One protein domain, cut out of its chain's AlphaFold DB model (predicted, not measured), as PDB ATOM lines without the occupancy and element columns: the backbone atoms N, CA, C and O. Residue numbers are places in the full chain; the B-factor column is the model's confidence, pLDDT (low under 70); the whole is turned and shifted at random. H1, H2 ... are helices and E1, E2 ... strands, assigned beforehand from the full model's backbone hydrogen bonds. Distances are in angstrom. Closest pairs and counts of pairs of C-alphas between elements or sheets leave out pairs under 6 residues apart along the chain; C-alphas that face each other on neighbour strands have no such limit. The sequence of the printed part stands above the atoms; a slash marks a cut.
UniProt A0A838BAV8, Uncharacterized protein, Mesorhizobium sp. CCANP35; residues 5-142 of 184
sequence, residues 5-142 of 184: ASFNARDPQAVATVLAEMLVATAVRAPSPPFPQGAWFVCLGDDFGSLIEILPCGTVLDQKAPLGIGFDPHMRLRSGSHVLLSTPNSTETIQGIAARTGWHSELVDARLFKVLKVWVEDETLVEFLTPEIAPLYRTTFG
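What this domain is: This is residues 5 to 142 of the 184 residues of an uncharacterized protein of Mesorhizobium sp. CCANP35 (UniProt A0A838BAV8). Two similar halves stand side by side, each a twisted sheet of four strands with a helix along one face: E1 E4 E3 E2 with H1, and E7 E10 E9 E8 with H2. They meet where E1 comes to E7 and E10 and where H1 touches H2; H3 is at one end of the whole, the small hairpin of E5 and E6 at the other. The 138 printed residues have three named helices and ten named strands, in the order E1 H1 E2 E3 E4 E5 E6 E7 H2 E8 E9 E10 H3; both larger sheets are mixed, and the class is mixed, helices and strands. The whole is compact, with a radius of gyration of the C-alphas of 15.4 A and spans of 44 by 31 by 26 A.

How they stand to each other: One sheet runs E7, residues 83 to 86, E10, 124 to 129, E9, 114 to 120, and E8, 104 to 109. E7 and E10 are parallel, N 85 and O 127 being within hydrogen-bond range at 2.8 A. E8, E9 and E10 are a meander of two hairpins, each strand the antiparallel neighbour of the one before, with N 106 and O 117 at 2.9 A and N 118 and O 126 at 2.8 A. H2, residues 91 to 100, is over E9 and E8, along the strands, at a height over the sheet of 9.0 A; its C-alpha closest to E8 is that of Gln 95, 6.1 A from that of Ser 105. H3, residues 134 to 141, is on the opposite face, over none of the strands. The other sheet runs E1, 5 to 9, E4, 51 to 56, E3, 40 to 43, and E2, 26 to 29. E1 and E4 are parallel, with N 7 and O 53 at 3.0 A; E2, E3 and E4 are a second meander of hairpins, with N 28 and O 41 at 2.9 A and N 42 and O 52 at 2.8 A. H1, residues 12 to 23, is over E3 and runs along the strands at a height over the sheet of 7.4 A, in two layers with this sheet, a helix on one face of it; the closest C-alphas of H1 and E3, those of Ala 16 and Val 42, are 5.7 A apart. E1, H1, E2 and E7, H2, E8 are split strand-helix-strand units, two strands running the same way with others between them, with right-handed crossovers. H1 touches H2 with residues 18 to 22 alone, at a shallow tilt of 24 degrees, opposite ways; the closest C-alphas, of Met 22 and Ile 94, are 5.9 A apart. The closest C-alphas of E1 and E10, of Phe 7 and Thr 124, are 7.7 A apart. E5, 59 to 61, and E6, 69 to 71, are an antiparallel hairpin, with N 70 and O 60 at 2.8 A. In H1, H2 and H3 every O i to N i+4 pair is within hydrogen-bond range.

Where its parts are: E1 begins at C-alpha 5, (172.704, 174.447, 164.771), and H3 ends at C-alpha 141, (182.899, 157.966, 164.129). From first to last C-alpha E9 measures 19.0 A, E10 16.7 A, E8 16.5 A, E4 16.4 A, H1 15.9 A and H2 14.4 A.

The domain as a whole: The C-alphas farthest apart, of Pro 66 and Arg 111, are 45.0 A apart. The printed part has no cut; the link from E6 to E7, 11 residues, is long. Mean pLDDT of the printed part is 95.7, and no printed residue is under 70.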
ATOM      1  N   ALA A   5     171.696 173.457 165.072       97.12
ATOM      2  CA  ALA A   5     172.704 174.447 164.771       97.12
ATOM      3  C   ALA A   5     172.020 175.599 164.034       97.12
ATOM      4  O   ALA A   5     170.967 175.414 163.418       97.12
ATOM      5  N   SER A   6     172.629 176.775 164.085       96.50
ATOM      6  CA  SER A   6     172.146 177.951 163.381       96.50
ATOM      7  C   SER A   6     173.236 178.524 162.491       96.50
ATOM      8  O   SER A   6     174.426 178.449 162.808       96.50
ATOM      9  N   PHE A   7     172.831 179.080 161.356       96.62
ATOM     10  CA  PHE A   7     173.705 179.892 160.517       96.62
ATOM     11  C   PHE A   7     172.897 180.948 159.767       96.62
ATOM     12  O   PHE A   7     171.665 180.919 159.735       96.62
ATOM     13  N   ASN A   8     173.604 181.910 159.185       96.44
ATOM     14  CA  ASN A   8     172.987 183.059 158.547       96.44
ATOM     15  C   ASN A   8     172.881 182.889 157.028       96.44
ATOM     16  O   ASN A   8     173.785 182.353 156.392       96.44
ATOM     17  N   ALA A   9     171.804 183.418 156.455       96.00
ATOM     18  CA  ALA A   9     171.565 183.486 155.017       96.00
ATOM     19  C   ALA A   9     171.068 184.879 154.614       96.00
ATOM     20  O   ALA A   9     170.467 185.603 155.420       96.00
ATOM     21  N   ARG A  10     171.341 185.281 153.371       95.56
ATOM     22  CA  ARG A  10     170.847 186.530 152.776       95.56
ATOM     23  C   ARG A  10     169.352 186.417 152.506       95.56
ATOM     24  O   ARG A  10     168.621 187.352 152.825       95.56
ATOM     25  N   ASP A  11     168.907 185.261 152.014       96.88
ATOM     26  CA  ASP A  11     167.493 184.894 151.920       96.88
ATOM     27  C   ASP A  11     167.202 183.612 152.729       96.88
ATOM     28  O   ASP A  11     167.270 182.495 152.200       96.88
ATOM     29  N   PRO A  12     166.857 183.741 154.027       98.44
ATOM     30  CA  PRO A  12     166.576 182.585 154.874       98.44
ATOM     31  C   PRO A  12     165.436 181.699 154.381       98.44
ATOM     32  O   PRO A  12     165.476 180.489 154.593       98.44
ATOM     33  N   GLN A  13     164.426 182.273 153.719       98.62
ATOM     34  CA  GLN A  13     163.297 181.504 153.203       98.62
ATOM     35  C   GLN A  13     163.736 180.622 152.038       98.62
ATOM     36  O   GLN A  13     163.430 179.425 152.020       98.62
ATOM     37  N   ALA A  14     164.441 181.209 151.067       98.44
ATOM     38  CA  ALA A  14     164.930 180.480 149.906       98.44
ATOM     39  C   ALA A  14     165.908 179.380 150.334       98.44
ATOM     40  O   ALA A  14     165.737 178.223 149.948       98.44
ATOM     41  N   VAL A  15     166.865 179.712 151.210       98.50
ATOM     42  CA  VAL A  15     167.830 178.745 151.747       98.50
ATOM     43  C   VAL A  15     167.135 177.611 152.498       98.50
ATOM     44  O   VAL A  15     167.408 176.445 152.212       98.50
ATOM     45  N   ALA A  16     166.206 177.915 153.411       98.81
ATOM     46  CA  ALA A  16     165.485 176.885 154.155       98.81
ATOM     47  C   ALA A  16     164.675 175.965 153.231       98.81
ATOM     48  O   ALA A  16     164.663 174.754 153.434       98.81
ATOM     49  N   THR A  17     164.040 176.519 152.196       98.81
ATOM     50  CA  THR A  17     163.254 175.746 151.221       98.81
ATOM     51  C   THR A  17     164.134 174.767 150.441       98.81
ATOM     52  O   THR A  17     163.796 173.590 150.327       98.81
ATOM     53  N   VAL A  18     165.286 175.227 149.946       98.75
ATOM     54  CA  VAL A  18     166.232 174.382 149.201       98.75
ATOM     55  C   VAL A  18     166.836 173.306 150.104       98.75
ATOM     56  O   VAL A  18     166.916 172.144 149.711       98.75
ATOM     57  N   LEU A  19     167.228 173.658 151.331       98.75
ATOM     58  CA  LEU A  19     167.758 172.681 152.284       98.75
ATOM     59  C   LEU A  19     166.708 171.652 152.697       98.75
ATOM     60  O   LEU A  19     167.040 170.478 152.839       98.75
ATOM     61  N   ALA A  20     165.446 172.058 152.842       98.75
ATOM     62  CA  ALA A  20     164.354 171.130 153.088       98.75
ATOM     63  C   ALA A  20     164.195 170.118 151.943       98.75
ATOM     64  O   ALA A  20     164.028 168.932 152.211       98.75
ATOM     65  N   GLU A  21     164.341 170.541 150.683       98.69
ATOM     66  CA  GLU A  21     164.373 169.625 149.535       98.69
ATOM     67  C   GLU A  21     165.577 168.668 149.603       98.69
ATOM     68  O   GLU A  21     165.419 167.451 149.494       98.69
ATOM     69  N   MET A  22     166.780 169.202 149.851       98.69
ATOM     70  CA  MET A  22     168.014 168.414 149.961       98.69
ATOM     71  C   MET A  22     167.952 167.369 151.080       98.69
ATOM     72  O   MET A  22     168.545 166.298 150.946       98.69
ATOM     73  N   LEU A  23     167.250 167.655 152.173       98.50
ATOM     74  CA  LEU A  23     167.190 166.810 153.370       98.50
ATOM     75  C   LEU A  23     165.913 165.966 153.461       98.50
ATOM     76  O   LEU A  23     165.821 165.131 154.353       98.50
ATOM     77  N   VAL A  24     164.945 166.165 152.557       98.31
ATOM     78  CA  VAL A  24     163.579 165.615 152.677       98.31
ATOM     79  C   VAL A  24     162.963 166.008 154.030       98.31
ATOM     80  O   VAL A  24     162.394 165.206 154.764       98.31
ATOM     81  N   ALA A  25     163.135 167.282 154.370       98.44
ATOM     82  CA  ALA A  25     162.751 167.901 155.628       98.44
ATOM     83  C   ALA A  25     161.613 168.913 155.411       98.44
ATOM     84  O   ALA A  25     161.137 169.120 154.294       98.44
ATOM     85  N   THR A  26     161.160 169.562 156.486       98.75
ATOM     86  CA  THR A  26     160.118 170.599 156.409       98.75
ATOM     87  C   THR A  26     160.701 171.974 156.716       98.75
ATOM     88  O   THR A  26     161.222 172.192 157.808       98.75
ATOM     89  N   ALA A  27     160.570 172.919 155.781       98.81
ATOM     90  CA  ALA A  27     160.879 174.325 156.024       98.81
ATOM     91  C   ALA A  27     159.670 175.044 156.639       98.81
ATOM     92  O   ALA A  27     158.579 175.025 156.068       98.81
ATOM     93  N   VAL A  28     159.855 175.709 157.779       98.62
ATOM     94  CA  VAL A  28     158.806 176.511 158.430       98.62
ATOM     95  C   VAL A  28     159.347 177.855 158.887       98.62
ATOM     96  O   VAL A  28     160.505 177.975 159.278       98.62
ATOM     97  N   ARG A  29     158.505 178.888 158.875       98.62
ATOM     98  CA  ARG A  29     158.875 180.190 159.433       98.62
ATOM     99  C   ARG A  29     159.063 180.073 160.947       98.62
ATOM    100  O   ARG A  29     158.198 179.528 161.632       98.62
ATOM    101  N   ALA A  30     160.143 180.646 161.469       98.19
ATOM    102  CA  ALA A  30     160.376 180.703 162.906       98.19
ATOM    103  C   ALA A  30     159.355 181.631 163.607       98.19
ATOM    104  O   ALA A  30     158.922 182.642 163.022       98.19
ATOM    105  N   PRO A  31     158.973 181.338 164.866       96.38
ATOM    106  CA  PRO A  31     158.176 182.256 165.666       96.38
ATOM    107  C   PRO A  31     158.984 183.524 165.951       96.38
ATOM    108  O   PRO A  31     160.146 183.470 166.344       96.38
ATOM    109  N   SER A  32     158.363 184.681 165.749       94.19
ATOM    110  CA  SER A  32     158.997 185.976 165.980       94.19
ATOM    111  C   SER A  32     158.021 186.846 166.770       94.19
ATOM    112  O   SER A  32     157.012 187.264 166.189       94.19
ATOM    113  N   PRO A  33     158.260 187.067 168.082       92.56
ATOM    114  CA  PRO A  33     159.422 186.642 168.898       92.56
ATOM    115  C   PRO A  33     159.465 185.124 169.229       92.56
ATOM    116  O   PRO A  33     158.436 184.459 169.099       92.56
ATOM    117  N   PRO A  34     160.614 184.561 169.686       91.62
ATOM    118  CA  PRO A  34     161.867 185.242 170.047       91.62
ATOM    119  C   PRO A  34     162.885 185.379 168.906       91.62
ATOM    120  O   PRO A  34     163.830 186.149 169.044       91.62
ATOM    121  N   PHE A  35     162.704 184.677 167.787       95.75
ATOM    122  CA  PHE A  35     163.640 184.731 166.664       95.75
ATOM    123  C   PHE A  35     163.508 186.053 165.897       95.75
ATOM    124  O   PHE A  35     162.427 186.664 165.894       95.75
ATOM    125  N   PRO A  36     164.577 186.513 165.221       95.38
ATOM    126  CA  PRO A  36     164.499 187.705 164.390       95.38
ATOM    127  C   PRO A  36     163.460 187.517 163.281       95.38
ATOM    128  O   PRO A  36     163.232 186.413 162.773       95.38
ATOM    129  N   GLN A  37     162.816 188.615 162.892       96.31
ATOM    130  CA  GLN A  37     161.875 188.599 161.780       96.31
ATOM    131  C   GLN A  37     162.573 188.076 160.518       96.31
ATOM    132  O   GLN A  37     163.638 188.554 160.145       96.31
ATOM    133  N   GLY A  38     161.944 187.107 159.852       97.56
ATOM    134  CA  GLY A  38     162.491 186.496 158.641       97.56
ATOM    135  C   GLY A  38     163.355 185.260 158.884       97.56
ATOM    136  O   GLY A  38     163.827 184.694 157.909       97.56
ATOM    137  N   ALA A  39     163.535 184.804 160.128       98.50
ATOM    138  CA  ALA A  39     164.142 183.502 160.397       98.50
ATOM    139  C   ALA A  39     163.245 182.331 159.954       98.50
ATOM    140  O   ALA A  39     162.010 182.401 160.009       98.50
ATOM    141  N   TRP A  40     163.891 181.241 159.554       98.81
ATOM    142  CA  TRP A  40     163.266 179.988 159.139       98.81
ATOM    143  C   TRP A  40     163.929 178.803 159.828       98.81
ATOM    144  O   TRP A  40     165.102 178.851 160.185       98.81
ATOM    145  N   PHE A  41     163.177 177.724 159.991       98.81
ATOM    146  CA  PHE A  41     163.678 176.441 160.454       98.81
ATOM    147  C   PHE A  41     163.610 175.421 159.331       98.81
ATOM    148  O   PHE A  41     162.646 175.400 158.565       98.81
ATOM    149  N   VAL A  42     164.606 174.544 159.290       98.81
ATOM    150  CA  VAL A  42     164.584 173.298 158.529       98.81
ATOM    151  C   VAL A  42     164.454 172.161 159.538       98.81
ATOM    152  O   VAL A  42     165.430 171.772 160.178       98.81
ATOM    153  N   CYS A  43     163.232 171.676 159.734       98.56
ATOM    154  CA  CYS A  43     162.903 170.623 160.692       98.56
ATOM    155  C   CYS A  43     163.127 169.251 160.051       98.56
ATOM    156  O   CYS A  43     162.406 168.897 159.114       98.56
ATOM    157  N   LEU A  44     164.104 168.484 160.549       97.69
ATOM    158  CA  LEU A  44     164.551 167.246 159.900       97.69
ATOM    159  C   LEU A  44     163.590 166.071 160.109       97.69
ATOM    160  O   LEU A  44     163.549 165.170 159.282       97.69
ATOM    161  N   GLY A  45     162.815 166.082 161.199       95.50
ATOM    162  CA  GLY A  45     161.871 165.001 161.510       95.50
ATOM    163  C   GLY A  45     162.545 163.658 161.810       95.50
ATOM    164  O   GLY A  45     161.912 162.617 161.654       95.50
ATOM    165  N   ASP A  46     163.820 163.675 162.208       95.44
ATOM    166  CA  ASP A  46     164.556 162.484 162.627       95.44
ATOM    167  C   ASP A  46     164.169 162.041 164.053       95.44
ATOM    168  O   ASP A  46     163.488 162.758 164.794       95.44
ATOM    169  N   ASP A  47     164.652 160.866 164.467       95.75
ATOM    170  CA  ASP A  47     164.394 160.283 165.796       95.75
ATOM    171  C   ASP A  47     164.896 161.152 166.966       95.75
ATOM    172  O   ASP A  47     164.615 160.868 168.132       95.75
ATOM    173  N   PHE A  48     165.660 162.204 166.672       95.88
ATOM    174  CA  PHE A  48     166.288 163.078 167.654       95.88
ATOM    175  C   PHE A  48     165.656 164.468 167.720       95.88
ATOM    176  O   PHE A  48     166.050 165.274 168.572       95.88
ATOM    177  N   GLY A  49     164.668 164.740 166.863       96.44
ATOM    178  CA  GLY A  49     164.004 166.034 166.776       96.44
ATOM    179  C   GLY A  49     164.947 167.144 166.313       96.44
ATOM    180  O   GLY A  49     164.865 168.262 166.820       96.44
ATOM    181  N   SER A  50     165.870 166.831 165.402       97.94
ATOM    182  CA  SER A  50     166.893 167.766 164.948       97.94
ATOM    183  C   SER A  50     166.323 168.856 164.031       97.94
ATOM    184  O   SER A  50     165.428 168.604 163.215       97.94
ATOM    185  N   LEU A  51     166.871 170.070 164.110       97.94
ATOM    186  CA  LEU A  51     166.532 171.178 163.210       97.94
ATOM    187  C   LEU A  51     167.734 172.071 162.903       97.94
ATOM    188  O   LEU A  51     168.698 172.115 163.661       97.94
ATOM    189  N   ILE A  52     167.658 172.822 161.809       98.50
ATOM    190  CA  ILE A  52     168.617 173.886 161.493       98.50
ATOM    191  C   ILE A  52     167.891 175.224 161.473       98.50
ATOM    192  O   ILE A  52     166.866 175.367 160.805       98.50
ATOM    193  N   GLU A  53     168.424 176.207 162.190       98.38
ATOM    194  CA  GLU A  53     167.904 177.572 162.189       98.38
ATOM    195  C   GLU A  53     168.635 178.399 161.131       98.38
ATOM    196  O   GLU A  53     169.853 178.582 161.186       98.38
ATOM    197  N   ILE A  54     167.882 178.921 160.170       98.25
ATOM    198  CA  ILE A  54     168.384 179.815 159.133       98.25
ATOM    199  C   ILE A  54     168.006 181.237 159.530       98.25
ATOM    200  O   ILE A  54     166.833 181.627 159.512       98.25
ATOM    201  N   LEU A  55     169.008 182.008 159.936       97.31
ATOM    202  CA  LEU A  55     168.841 183.355 160.466       97.31
ATOM    203  C   LEU A  55     169.138 184.402 159.380       97.31
ATOM    204  O   LEU A  55     170.008 184.182 158.538       97.31
ATOM    205  N   PRO A  56     168.484 185.573 159.386       97.00
ATOM    206  CA  PRO A  56     168.878 186.670 158.510       97.00
ATOM    207  C   PRO A  56     170.331 187.096 158.759       97.00
ATOM    208  O   PRO A  56     170.797 187.115 159.907       97.00
ATOM    209  N   CYS A  57     171.044 187.474 157.699       95.69
ATOM    210  CA  CYS A  57     172.368 188.090 157.811       95.69
ATOM    211  C   CYS A  57     172.361 189.279 158.778       95.69
ATOM    212  O   CYS A  57     171.417 190.065 158.824       95.69
ATOM    213  N   GLY A  58     173.437 189.396 159.551       95.19
ATOM    214  CA  GLY A  58     173.569 190.385 160.614       95.19
ATOM    215  C   GLY A  58     172.996 189.931 161.953       95.19
ATOM    216  O   GLY A  58     173.302 190.548 162.962       95.19
ATOM    217  N   THR A  59     172.233 188.836 162.019       96.00
ATOM    218  CA  THR A  59     171.852 188.251 163.315       96.00
ATOM    219  C   THR A  59     173.083 187.674 164.011       96.00
ATOM    220  O   THR A  59     173.764 186.823 163.439       96.00
ATOM    221  N   VAL A  60     173.329 188.081 165.258       95.38
ATOM    222  CA  VAL A  60     174.425 187.571 166.096       95.38
ATOM    223  C   VAL A  60     173.900 187.093 167.444       95.38
ATOM    224  O   VAL A  60     172.920 187.624 167.962       95.38
ATOM    225  N   LEU A  61     174.565 186.102 168.036       93.56
ATOM    226  CA  LEU A  61     174.313 185.725 169.425       93.56
ATOM    227  C   LEU A  61     175.099 186.671 170.340       93.56
ATOM    228  O   LEU A  61     176.329 186.699 170.303       93.56
ATOM    229  N   ASP A  62     174.383 187.452 171.144       94.62
ATOM    230  CA  ASP A  62     174.942 188.458 172.045       94.62
ATOM    231  C   ASP A  62     174.301 188.344 173.429       94.62
ATOM    232  O   ASP A  62     173.129 188.666 173.622       94.62
ATOM    233  N   GLN A  63     175.105 187.954 174.417       95.06
ATOM    234  CA  GLN A  63     174.708 187.826 175.823       95.06
ATOM    235  C   GLN A  63     174.149 189.118 176.448       95.06
ATOM    236  O   GLN A  63     173.518 189.056 177.501       95.06
ATOM    237  N   LYS A  64     174.404 190.288 175.848       95.25
ATOM    238  CA  LYS A  64     173.894 191.584 176.320       95.25
ATOM    239  C   LYS A  64     172.558 191.967 175.685       95.25
ATOM    240  O   LYS A  64     171.918 192.905 176.162       95.25
ATOM    241  N   ALA A  65     172.141 191.282 174.623       93.44
ATOM    242  CA  ALA A  65     170.867 191.544 173.977       93.44
ATOM    243  C   ALA A  65     169.701 190.927 174.780       93.44
ATOM    244  O   ALA A  65     169.880 189.875 175.397       93.44
ATOM    245  N   PRO A  66     168.487 191.518 174.759       88.50
ATOM    246  CA  PRO A  66     167.375 191.107 175.628       88.50
ATOM    247  C   PRO A  66     166.989 189.622 175.563       88.50
ATOM    248  O   PRO A  66     166.532 189.067 176.557       88.50
ATOM    249  N   LEU A  67     167.166 188.983 174.402       90.69
ATOM    250  CA  LEU A  67     166.877 187.561 174.172       90.69
ATOM    251  C   LEU A  67     168.131 186.762 173.785       90.69
ATOM    252  O   LEU A  67     168.022 185.693 173.197       90.69
ATOM    253  N   GLY A  68     169.325 187.301 174.041       93.81
ATOM    254  CA  GLY A  68     170.573 186.711 173.554       93.81
ATOM    255  C   GLY A  68     170.806 186.890 172.047       93.81
ATOM    256  O   GLY A  68     171.769 186.350 171.514       93.81
ATOM    257  N   ILE A  69     169.929 187.627 171.353       94.69
ATOM    258  CA  ILE A  69     169.951 187.840 169.901       94.69
ATOM    259  C   ILE A  69     170.161 189.328 169.624       94.69
ATOM    260  O   ILE A  69     169.301 190.153 169.941       94.69
ATOM    261  N   GLY A  70     171.306 189.657 169.034       94.81
ATOM    262  CA  GLY A  70     171.689 190.998 168.607       94.81
ATOM    263  C   GLY A  70     171.740 191.143 167.087       94.81
ATOM    264  O   GLY A  70     171.437 190.214 166.333       94.81
ATOM    265  N   PHE A  71     172.158 192.329 166.642       95.31
ATOM    266  CA  PHE A  71     172.354 192.647 165.232       95.31
ATOM    267  C   PHE A  71     173.713 193.321 165.003       95.31
ATOM    268  O   PHE A  71     174.028 194.312 165.662       95.31
ATOM    269  N   ASP A  72     174.486 192.803 164.052       95.50
ATOM    270  CA  ASP A  72     175.748 193.364 163.572       95.50
ATOM    271  C   ASP A  72     175.687 193.583 162.044       95.50
ATOM    272  O   ASP A  72     175.769 192.619 161.276       95.50
ATOM    273  N   PRO A  73     175.589 194.837 161.557       92.38
ATOM    274  CA  PRO A  73     175.573 195.128 160.122       92.38
ATOM    275  C   PRO A  73     176.910 194.835 159.421       92.38
ATOM    276  O   PRO A  73     176.974 194.855 158.192       92.38
ATOM    277  N   HIS A  74     177.981 194.584 160.177       92.25
ATOM    278  CA  HIS A  74     179.318 194.275 159.673       92.25
ATOM    279  C   HIS A  74     179.693 192.800 159.849       92.25
ATOM    280  O   HIS A  74     180.863 192.435 159.682       92.25
ATOM    281  N   MET A  75     178.705 191.949 160.140       90.50
ATOM    282  CA  MET A  75     178.880 190.506 160.231       90.50
ATOM    283  C   MET A  75     179.576 189.951 158.978       90.50
ATOM    284  O   MET A  75     179.187 190.225 157.841       90.50
ATOM    285  N   ARG A  76     180.593 189.110 159.190       85.69
ATOM    286  CA  ARG A  76     181.239 188.343 158.118       85.69
ATOM    287  C   ARG A  76     180.505 187.023 157.922       85.69
ATOM    288  O   ARG A  76     180.312 186.292 158.887       85.69
ATOM    289  N   LEU A  77     180.141 186.717 156.679       73.31
ATOM    290  CA  LEU A  77     179.413 185.487 156.352       73.31
ATOM    291  C   LEU A  77     180.336 184.273 156.216       73.31
ATOM    292  O   LEU A  77     179.985 183.185 156.662       73.31
ATOM    293  N   ARG A  78     181.563 184.466 155.718       81.94
ATOM    294  CA  ARG A  78     182.596 183.421 155.744       81.94
ATOM    295  C   ARG A  78     182.988 183.106 157.184       81.94
ATOM    296  O   ARG A  78     183.589 183.939 157.866       81.94
ATOM    297  N   SER A  79     182.674 181.891 157.614       81.94
ATOM    298  CA  SER A  79     182.890 181.404 158.975       81.94
ATOM    299  C   SER A  79     183.820 180.190 159.002       81.94
ATOM    300  O   SER A  79     183.975 179.481 158.010       81.94
ATOM    301  N   GLY A  80     184.441 179.943 160.158       88.31
ATOM    302  CA  GLY A  80     185.122 178.673 160.440       88.31
ATOM    303  C   GLY A  80     184.153 177.536 160.794       88.31
ATOM    304  O   GLY A  80     184.570 176.383 160.892       88.31
ATOM    305  N   SER A  81     182.873 177.856 160.988       92.81
ATOM    306  CA  SER A  81     181.819 176.900 161.324       92.81
ATOM    307  C   SER A  81     181.089 176.414 160.075       92.81
ATOM    308  O   SER A  81     180.836 177.182 159.150       92.81
ATOM    309  N   HIS A  82     180.716 175.139 160.080       95.88
ATOM    310  CA  HIS A  82     179.891 174.486 159.066       95.88
ATOM    311  C   HIS A  82     179.116 173.341 159.723       95.88
ATOM    312  O   HIS A  82     179.385 172.981 160.874       95.88
ATOM    313  N   VAL A  83     178.157 172.770 159.000       96.75
ATOM    314  CA  VAL A  83     177.384 171.611 159.459       96.75
ATOM    315  C   VAL A  83     177.519 170.461 158.473       96.75
ATOM    316  O   VAL A  83     177.610 170.682 157.270       96.75
ATOM    317  N   LEU A  84     177.507 169.238 158.997       97.44
ATOM    318  CA  LEU A  84     177.497 168.000 158.225       97.44
ATOM    319  C   LEU A  84     176.214 167.238 158.557       97.44
ATOM    320  O   LEU A  84     175.993 166.849 159.704       97.44
ATOM    321  N   LEU A  85     175.358 167.056 157.556       97.75
ATOM    322  CA  LEU A  85     174.006 166.526 157.700       97.75
ATOM    323  C   LEU A  85     173.870 165.215 156.931       97.75
ATOM    324  O   LEU A  85     174.436 165.052 155.855       97.75
ATOM    325  N   SER A  86     173.112 164.261 157.466       97.25
ATOM    326  CA  SER A  86     172.743 163.072 156.688       97.25
ATOM    327  C   SER A  86     171.519 163.370 155.831       97.25
ATOM    328  O   SER A  86     170.615 164.073 156.272       97.25
ATOM    329  N   THR A  87     171.481 162.816 154.622       97.81
ATOM    330  CA  THR A  87     170.341 162.933 153.706       97.81
ATOM    331  C   THR A  87     169.989 161.568 153.112       97.81
ATOM    332  O   THR A  87     170.892 160.757 152.888       97.81
ATOM    333  N   PRO A  88     168.699 161.280 152.845       97.50
ATOM    334  CA  PRO A  88     168.305 160.102 152.077       97.50
ATOM    335  C   PRO A  88     168.556 160.252 150.566       97.50
ATOM    336  O   PRO A  88     168.468 159.264 149.842       97.50
ATOM    337  N   ASN A  89     168.849 161.461 150.077       98.25
ATOM    338  CA  ASN A  89     169.105 161.717 148.661       98.25
ATOM    339  C   ASN A  89     170.505 161.248 148.236       98.25
ATOM    340  O   ASN A  89     171.461 161.332 149.009       98.25
ATOM    341  N   SER A  90     170.637 160.804 146.982       98.12
ATOM    342  CA  SER A  90     171.940 160.451 146.403       98.12
ATOM    343  C   SER A  90     172.815 161.687 146.175       98.12
ATOM    344  O   SER A  90     172.338 162.829 146.169       98.12
ATOM    345  N   THR A  91     174.105 161.451 145.933       98.00
ATOM    346  CA  THR A  91     175.067 162.511 145.588       98.00
ATOM    347  C   THR A  91     174.610 163.316 144.370       98.00
ATOM    348  O   THR A  91     174.607 164.545 144.410       98.00
ATOM    349  N   GLU A  92     174.157 162.641 143.316       98.12
ATOM    350  CA  GLU A  92     173.709 163.263 142.067       98.12
ATOM    351  C   GLU A  92     172.489 164.159 142.292       98.12
ATOM    352  O   GLU A  92     172.423 165.259 141.744       98.12
ATOM    353  N   THR A  93     171.544 163.723 143.130       98.50
ATOM    354  CA  THR A  93     170.361 164.521 143.475       98.50
ATOM    355  C   THR A  93     170.761 165.812 144.181       98.50
ATOM    356  O   THR A  93     170.335 166.888 143.764       98.50
ATOM    357  N   ILE A  94     171.617 165.741 145.205       98.56
ATOM    358  CA  ILE A  94     172.069 166.935 145.935       98.56
ATOM    359  C   ILE A  94     172.823 167.897 145.011       98.56
ATOM    360  O   ILE A  94     172.552 169.098 145.023       98.56
ATOM    361  N   GLN A  95     173.721 167.381 144.167       98.44
ATOM    362  CA  GLN A  95     174.447 168.197 143.191       98.44
ATOM    363  C   GLN A  95     173.506 168.838 142.162       98.44
ATOM    364  O   GLN A  95     173.685 170.002 141.811       98.44
ATOM    365  N   GLY A  96     172.474 168.120 141.711       98.56
ATOM    366  CA  GLY A  96     171.456 168.653 140.806       98.56
ATOM    367  C   GLY A  96     170.627 169.781 141.430       98.56
ATOM    368  O   GLY A  96     170.350 170.781 140.765       98.56
ATOM    369  N   ILE A  97     170.268 169.658 142.713       98.56
ATOM    370  CA  ILE A  97     169.589 170.724 143.462       98.56
ATOM    371  C   ILE A  97     170.515 171.942 143.599       98.56
ATOM    372  O   ILE A  97     170.103 173.049 143.261       98.56
ATOM    373  N   ALA A  98     171.769 171.740 144.018       98.25
ATOM    374  CA  ALA A  98     172.751 172.820 144.161       98.25
ATOM    375  C   ALA A  98     173.007 173.554 142.831       98.25
ATOM    376  O   ALA A  98     173.012 174.782 142.782       98.25
ATOM    377  N   ALA A  99     173.134 172.819 141.723       97.88
ATOM    378  CA  ALA A  99     173.320 173.408 140.400       97.88
ATOM    379  C   ALA A  99     172.131 174.288 139.979       97.88
ATOM    380  O   ALA A  99     172.330 175.365 139.416       97.88
ATOM    381  N   ARG A 100     170.891 173.876 140.286       97.50
ATOM    382  CA  ARG A 100     169.680 174.663 139.992       97.50
ATOM    383  C   ARG A 100     169.643 175.991 140.749       97.50
ATOM    384  O   ARG A 100     169.081 176.957 140.238       97.50
ATOM    385  N   THR A 101     170.230 176.050 141.939       95.88
ATOM    386  CA  THR A 101     170.317 177.275 142.748       95.88
ATOM    387  C   THR A 101     171.579 178.086 142.467       95.88
ATOM    388  O   THR A 101     171.783 179.126 143.089       95.88
ATOM    389  N   GLY A 102     172.429 177.627 141.542       97.06
ATOM    390  CA  GLY A 102     173.723 178.239 141.248       97.06
ATOM    391  C   GLY A 102     174.767 178.047 142.351       97.06
ATOM    392  O   GLY A 102     175.791 178.718 142.320       97.06
ATOM    393  N   TRP A 103     174.529 177.158 143.318       97.62
ATOM    394  CA  TRP A 103     175.457 176.899 144.418       97.62
ATOM    395  C   TRP A 103     176.568 175.948 143.993       97.62
ATOM    396  O   TRP A 103     176.336 174.943 143.314       97.62
ATOM    397  N   HIS A 104     177.788 176.234 144.440       97.69
ATOM    398  CA  HIS A 104     178.913 175.345 144.197       97.69
ATOM    399  C   HIS A 104     178.798 174.070 145.042       97.69
ATOM    400  O   HIS A 104     178.593 174.133 146.254       97.69
ATOM    401  N   SER A 105     178.987 172.909 144.410       98.25
ATOM    402  CA  SER A 105     179.057 171.623 145.104       98.25
ATOM    403  C   SER A 105     180.250 170.792 144.648       98.25
ATOM    404  O   SER A 105     180.561 170.762 143.456       98.25
ATOM    405  N   GLU A 106     180.880 170.081 145.581       97.56
ATOM    406  CA  GLU A 106     182.077 169.278 145.333       97.56
ATOM    407  C   GLU A 106     182.062 168.006 146.189       97.56
ATOM    408  O   GLU A 106     181.901 168.068 147.408       97.56
ATOM    409  N   LEU A 107     182.266 166.842 145.565       97.38
ATOM    410  CA  LEU A 107     182.510 165.596 146.290       97.38
ATOM    411  C   LEU A 107     184.009 165.462 146.572       97.38
ATOM    412  O   LEU A 107     184.803 165.265 145.652       97.38
ATOM    413  N   VAL A 108     184.391 165.527 147.844       95.00
ATOM    414  CA  VAL A 108     185.790 165.514 148.283       95.00
ATOM    415  C   VAL A 108     186.110 164.205 148.989       95.00
ATOM    416  O   VAL A 108     185.355 163.747 149.842       95.00
ATOM    417  N   ASP A 109     187.256 163.609 148.672       91.50
ATOM    418  CA  ASP A 109     187.797 162.489 149.440       91.50
ATOM    419  C   ASP A 109     188.613 163.010 150.636       91.50
ATOM    420  O   ASP A 109     189.721 163.528 150.474       91.50
ATOM    421  N   ALA A 110     188.061 162.873 151.845       85.50
ATOM    422  CA  ALA A 110     188.731 163.217 153.100       85.50
ATOM    423  C   ALA A 110     189.561 162.043 153.664       85.50
ATOM    424  O   ALA A 110     189.953 162.057 154.833       85.50
ATOM    425  N   ARG A 111     189.835 161.027 152.833       87.44
ATOM    426  CA  ARG A 111     190.580 159.780 153.081       87.44
ATOM    427  C   ARG A 111     189.909 158.792 154.020       87.44
ATOM    428  O   ARG A 111     189.891 157.602 153.732       87.44
ATOM    429  N   LEU A 112     189.353 159.260 155.134       88.62
ATOM    430  CA  LEU A 112     188.576 158.403 156.037       88.62
ATOM    431  C   LEU A 112     187.200 158.072 155.455       88.62
ATOM    432  O   LEU A 112     186.659 156.993 155.678       88.62
ATOM    433  N   PHE A 113     186.625 159.032 154.741       91.56
ATOM    434  CA  PHE A 113     185.342 158.956 154.062       91.56
ATOM    435  C   PHE A 113     185.304 160.073 153.012       91.56
ATOM    436  O   PHE A 113     186.108 161.009 153.050       91.56
ATOM    437  N   LYS A 114     184.374 159.978 152.064       94.31
ATOM    438  CA  LYS A 114     184.072 161.090 151.156       94.31
ATOM    439  C   LYS A 114     183.106 162.055 151.826       94.31
ATOM    440  O   LYS A 114     182.350 161.640 152.686       94.31
ATOM    441  N   VAL A 115     183.082 163.312 151.422       94.88
ATOM    442  CA  VAL A 115     182.098 164.287 151.889       94.88
ATOM    443  C   VAL A 115     181.597 165.101 150.710       94.88
ATOM    444  O   VAL A 115     182.394 165.540 149.880       94.88
ATOM    445  N   LEU A 116     180.281 165.275 150.607       98.25
ATOM    446  CA  LEU A 116     179.695 166.147 149.598       98.25
ATOM    447  C   LEU A 116     179.538 167.547 150.182       98.25
ATOM    448  O   LEU A 116     178.725 167.758 151.075       98.25
ATOM    449  N   LYS A 117     180.317 168.499 149.679       98.12
ATOM    450  CA  LYS A 117     180.273 169.907 150.071       98.12
ATOM    451  C   LYS A 117     179.282 170.664 149.204       98.12
ATOM    452  O   LYS A 117     179.296 170.488 147.989       98.12
ATOM    453  N   VAL A 118     178.488 171.542 149.808       98.25
ATOM    454  CA  VAL A 118     177.650 172.532 149.123       98.25
ATOM    455  C   VAL A 118     177.876 173.894 149.776       98.25
ATOM    456  O   VAL A 118     177.750 174.039 150.991       98.25
ATOM    457  N   TRP A 119     178.209 174.897 148.971       96.88
ATOM    458  CA  TRP A 119     178.377 176.277 149.416       96.88
ATOM    459  C   TRP A 119     177.070 177.040 149.233       96.88
ATOM    460  O   TRP A 119     176.755 177.533 148.152       96.88
ATOM    461  N   VAL A 120     176.293 177.109 150.309       96.12
ATOM    462  CA  VAL A 120     175.022 177.829 150.358       96.12
ATOM    463  C   VAL A 120     175.297 179.323 150.207       96.12
ATOM    464  O   VAL A 120     176.028 179.910 151.011       96.12
ATOM    465  N   GLU A 121     174.726 179.913 149.154       94.25
ATOM    466  CA  GLU A 121     174.926 181.319 148.769       94.25
ATOM    467  C   GLU A 121     176.411 181.725 148.624       94.25
ATOM    468  O   GLU A 121     176.743 182.891 148.814       94.25
ATOM    469  N   ASP A 122     177.305 180.775 148.313       91.12
ATOM    470  CA  ASP A 122     178.769 180.953 148.251       91.12
ATOM    471  C   ASP A 122     179.440 181.408 149.567       91.12
ATOM    472  O   ASP A 122     180.593 181.853 149.570       91.12
ATOM    473  N   GLU A 123     178.750 181.280 150.706       89.19
ATOM    474  CA  GLU A 123     179.222 181.796 152.000       89.19
ATOM    475  C   GLU A 123     179.282 180.709 153.082       89.19
ATOM    476  O   GLU A 123     180.318 180.547 153.735       89.19
ATOM    477  N   THR A 124     178.199 179.943 153.262       94.44
ATOM    478  CA  THR A 124     178.117 178.908 154.304       94.44
ATOM    479  C   THR A 124     178.343 177.525 153.711       94.44
ATOM    480  O   THR A 124     177.631 177.102 152.802       94.44
ATOM    481  N   LEU A 125     179.300 176.782 154.264       96.62
ATOM    482  CA  LEU A 125     179.488 175.381 153.913       96.62
ATOM    483  C   LEU A 125     178.445 174.511 154.633       96.62
ATOM    484  O   LEU A 125     178.366 174.499 155.863       96.62
ATOM    485  N   VAL A 126     177.680 173.752 153.855       97.81
ATOM    486  CA  VAL A 126     176.844 172.646 154.328       97.81
ATOM    487  C   VAL A 126     177.347 171.375 153.663       97.81
ATOM    488  O   VAL A 126     177.440 171.283 152.441       97.81
ATOM    489  N   GLU A 127     177.707 170.395 154.475       98.25
ATOM    490  CA  GLU A 127     178.184 169.101 154.017       98.25
ATOM    491  C   GLU A 127     177.091 168.039 154.150       98.25
ATOM    492  O   GLU A 127     176.279 168.071 155.077       98.25
ATOM    493  N   PHE A 128     177.095 167.066 153.242       98.44
ATOM    494  CA  PHE A 128     176.108 165.997 153.190       98.44
ATOM    495  C   PHE A 128     176.764 164.616 153.259       98.44
ATOM    496  O   PHE A 128     177.685 164.291 152.503       98.44
ATOM    497  N   LEU A 129     176.236 163.779 154.151       98.12
ATOM    498  CA  LEU A 129     176.408 162.333 154.150       98.12
ATOM    499  C   LEU A 129     175.216 161.709 153.419       98.12
ATOM    500  O   LEU A 129     174.142 161.524 153.996       98.12
ATOM    501  N   THR A 130     175.409 161.382 152.149       97.88
ATOM    502  CA  THR A 130     174.432 160.643 151.342       97.88
ATOM    503  C   THR A 130     174.398 159.162 151.753       97.88
ATOM    504  O   THR A 130     175.283 158.714 152.501       97.88
ATOM    505  N   PRO A 131     173.430 158.353 151.280       97.75
ATOM    506  CA  PRO A 131     173.354 156.930 151.611       97.75
ATOM    507  C   PRO A 131     174.633 156.145 151.293       97.75
ATOM    508  O   PRO A 131     174.971 155.211 152.021       97.75
ATOM    509  N   GLU A 132     175.380 156.545 150.260       93.94
ATOM    510  CA  GLU A 132     176.644 155.906 149.876       93.94
ATOM    511  C   GLU A 132     177.796 156.257 150.835       93.94
ATOM    512  O   GLU A 132     178.735 155.480 151.011       93.94
ATOM    513  N   ILE A 133     177.728 157.430 151.467       96.31
ATOM    514  CA  ILE A 133     178.802 158.002 152.284       96.31
ATOM    515  C   ILE A 133     178.597 157.699 153.774       96.31
ATOM    516  O   ILE A 133     179.542 157.345 154.489       96.31
ATOM    517  N   ALA A 134     177.364 157.835 154.261       96.75
ATOM    518  CA  ALA A 134     177.032 157.768 155.681       96.75
ATOM    519  C   ALA A 134     177.513 156.482 156.395       96.75
ATOM    520  O   ALA A 134     177.954 156.582 157.547       96.75
ATOM    521  N   PRO A 135     177.493 155.281 155.774       95.12
ATOM    522  CA  PRO A 135     178.042 154.078 156.396       95.12
ATOM    523  C   PRO A 135     179.534 154.199 156.735       95.12
ATOM    524  O   PRO A 135     179.925 153.836 157.842       95.12
ATOM    525  N   LEU A 136     180.351 154.769 155.840       93.00
ATOM    526  CA  LEU A 136     181.795 154.943 156.054       93.00
ATOM    527  C   LEU A 136     182.080 155.903 157.212       93.00
ATOM    528  O   LEU A 136     182.929 155.627 158.066       93.00
ATOM    529  N   TYR A 137     181.312 156.993 157.282       95.44
ATOM    530  CA  TYR A 137     181.376 157.916 158.409       95.44
ATOM    531  C   TYR A 137     181.069 157.192 159.726       95.44
ATOM    532  O   TYR A 137     181.839 157.290 160.680       95.44
ATOM    533  N   ARG A 138     179.998 156.387 159.778       94.88
ATOM    534  CA  ARG A 138     179.615 155.632 160.985       94.88
ATOM    535  C   ARG A 138     180.609 154.535 161.365       94.88
ATOM    536  O   ARG A 138     180.796 154.298 162.555       94.88
ATOM    537  N   THR A 139     181.285 153.900 160.411       94.12
ATOM    538  CA  THR A 139     182.366 152.943 160.712       94.12
ATOM    539  C   THR A 139     183.547 153.613 161.421       94.12
ATOM    540  O   THR A 139     184.238 152.977 162.219       94.12
ATOM    541  N   THR A 140     183.780 154.900 161.155       94.38
ATOM    542  CA  THR A 140     184.875 155.667 161.764       94.38
ATOM    543  C   THR A 140     184.448 156.348 163.063       94.38
ATOM    544  O   THR A 140     185.105 156.169 164.086       94.38
ATOM    545  N   PHE A 141     183.342 157.095 163.034       95.38
ATOM    546  CA  PHE A 141     182.899 157.966 164.129       95.38
ATOM    547  C   PHE A 141     181.739 157.407 164.962       95.38
ATOM    548  O   PHE A 141     181.354 158.005 165.964       95.38
ATOM    549  N   GLY A 142     181.176 156.261 164.582       94.56
ATOM    550  CA  GLY A 142     180.215 155.532 165.406       94.56
ATOM    551  C   GLY A 142     180.898 154.711 166.502       94.56
ATOM    552  O   GLY A 142     182.113 154.514 166.492       94.56
TER     553      GLY A 142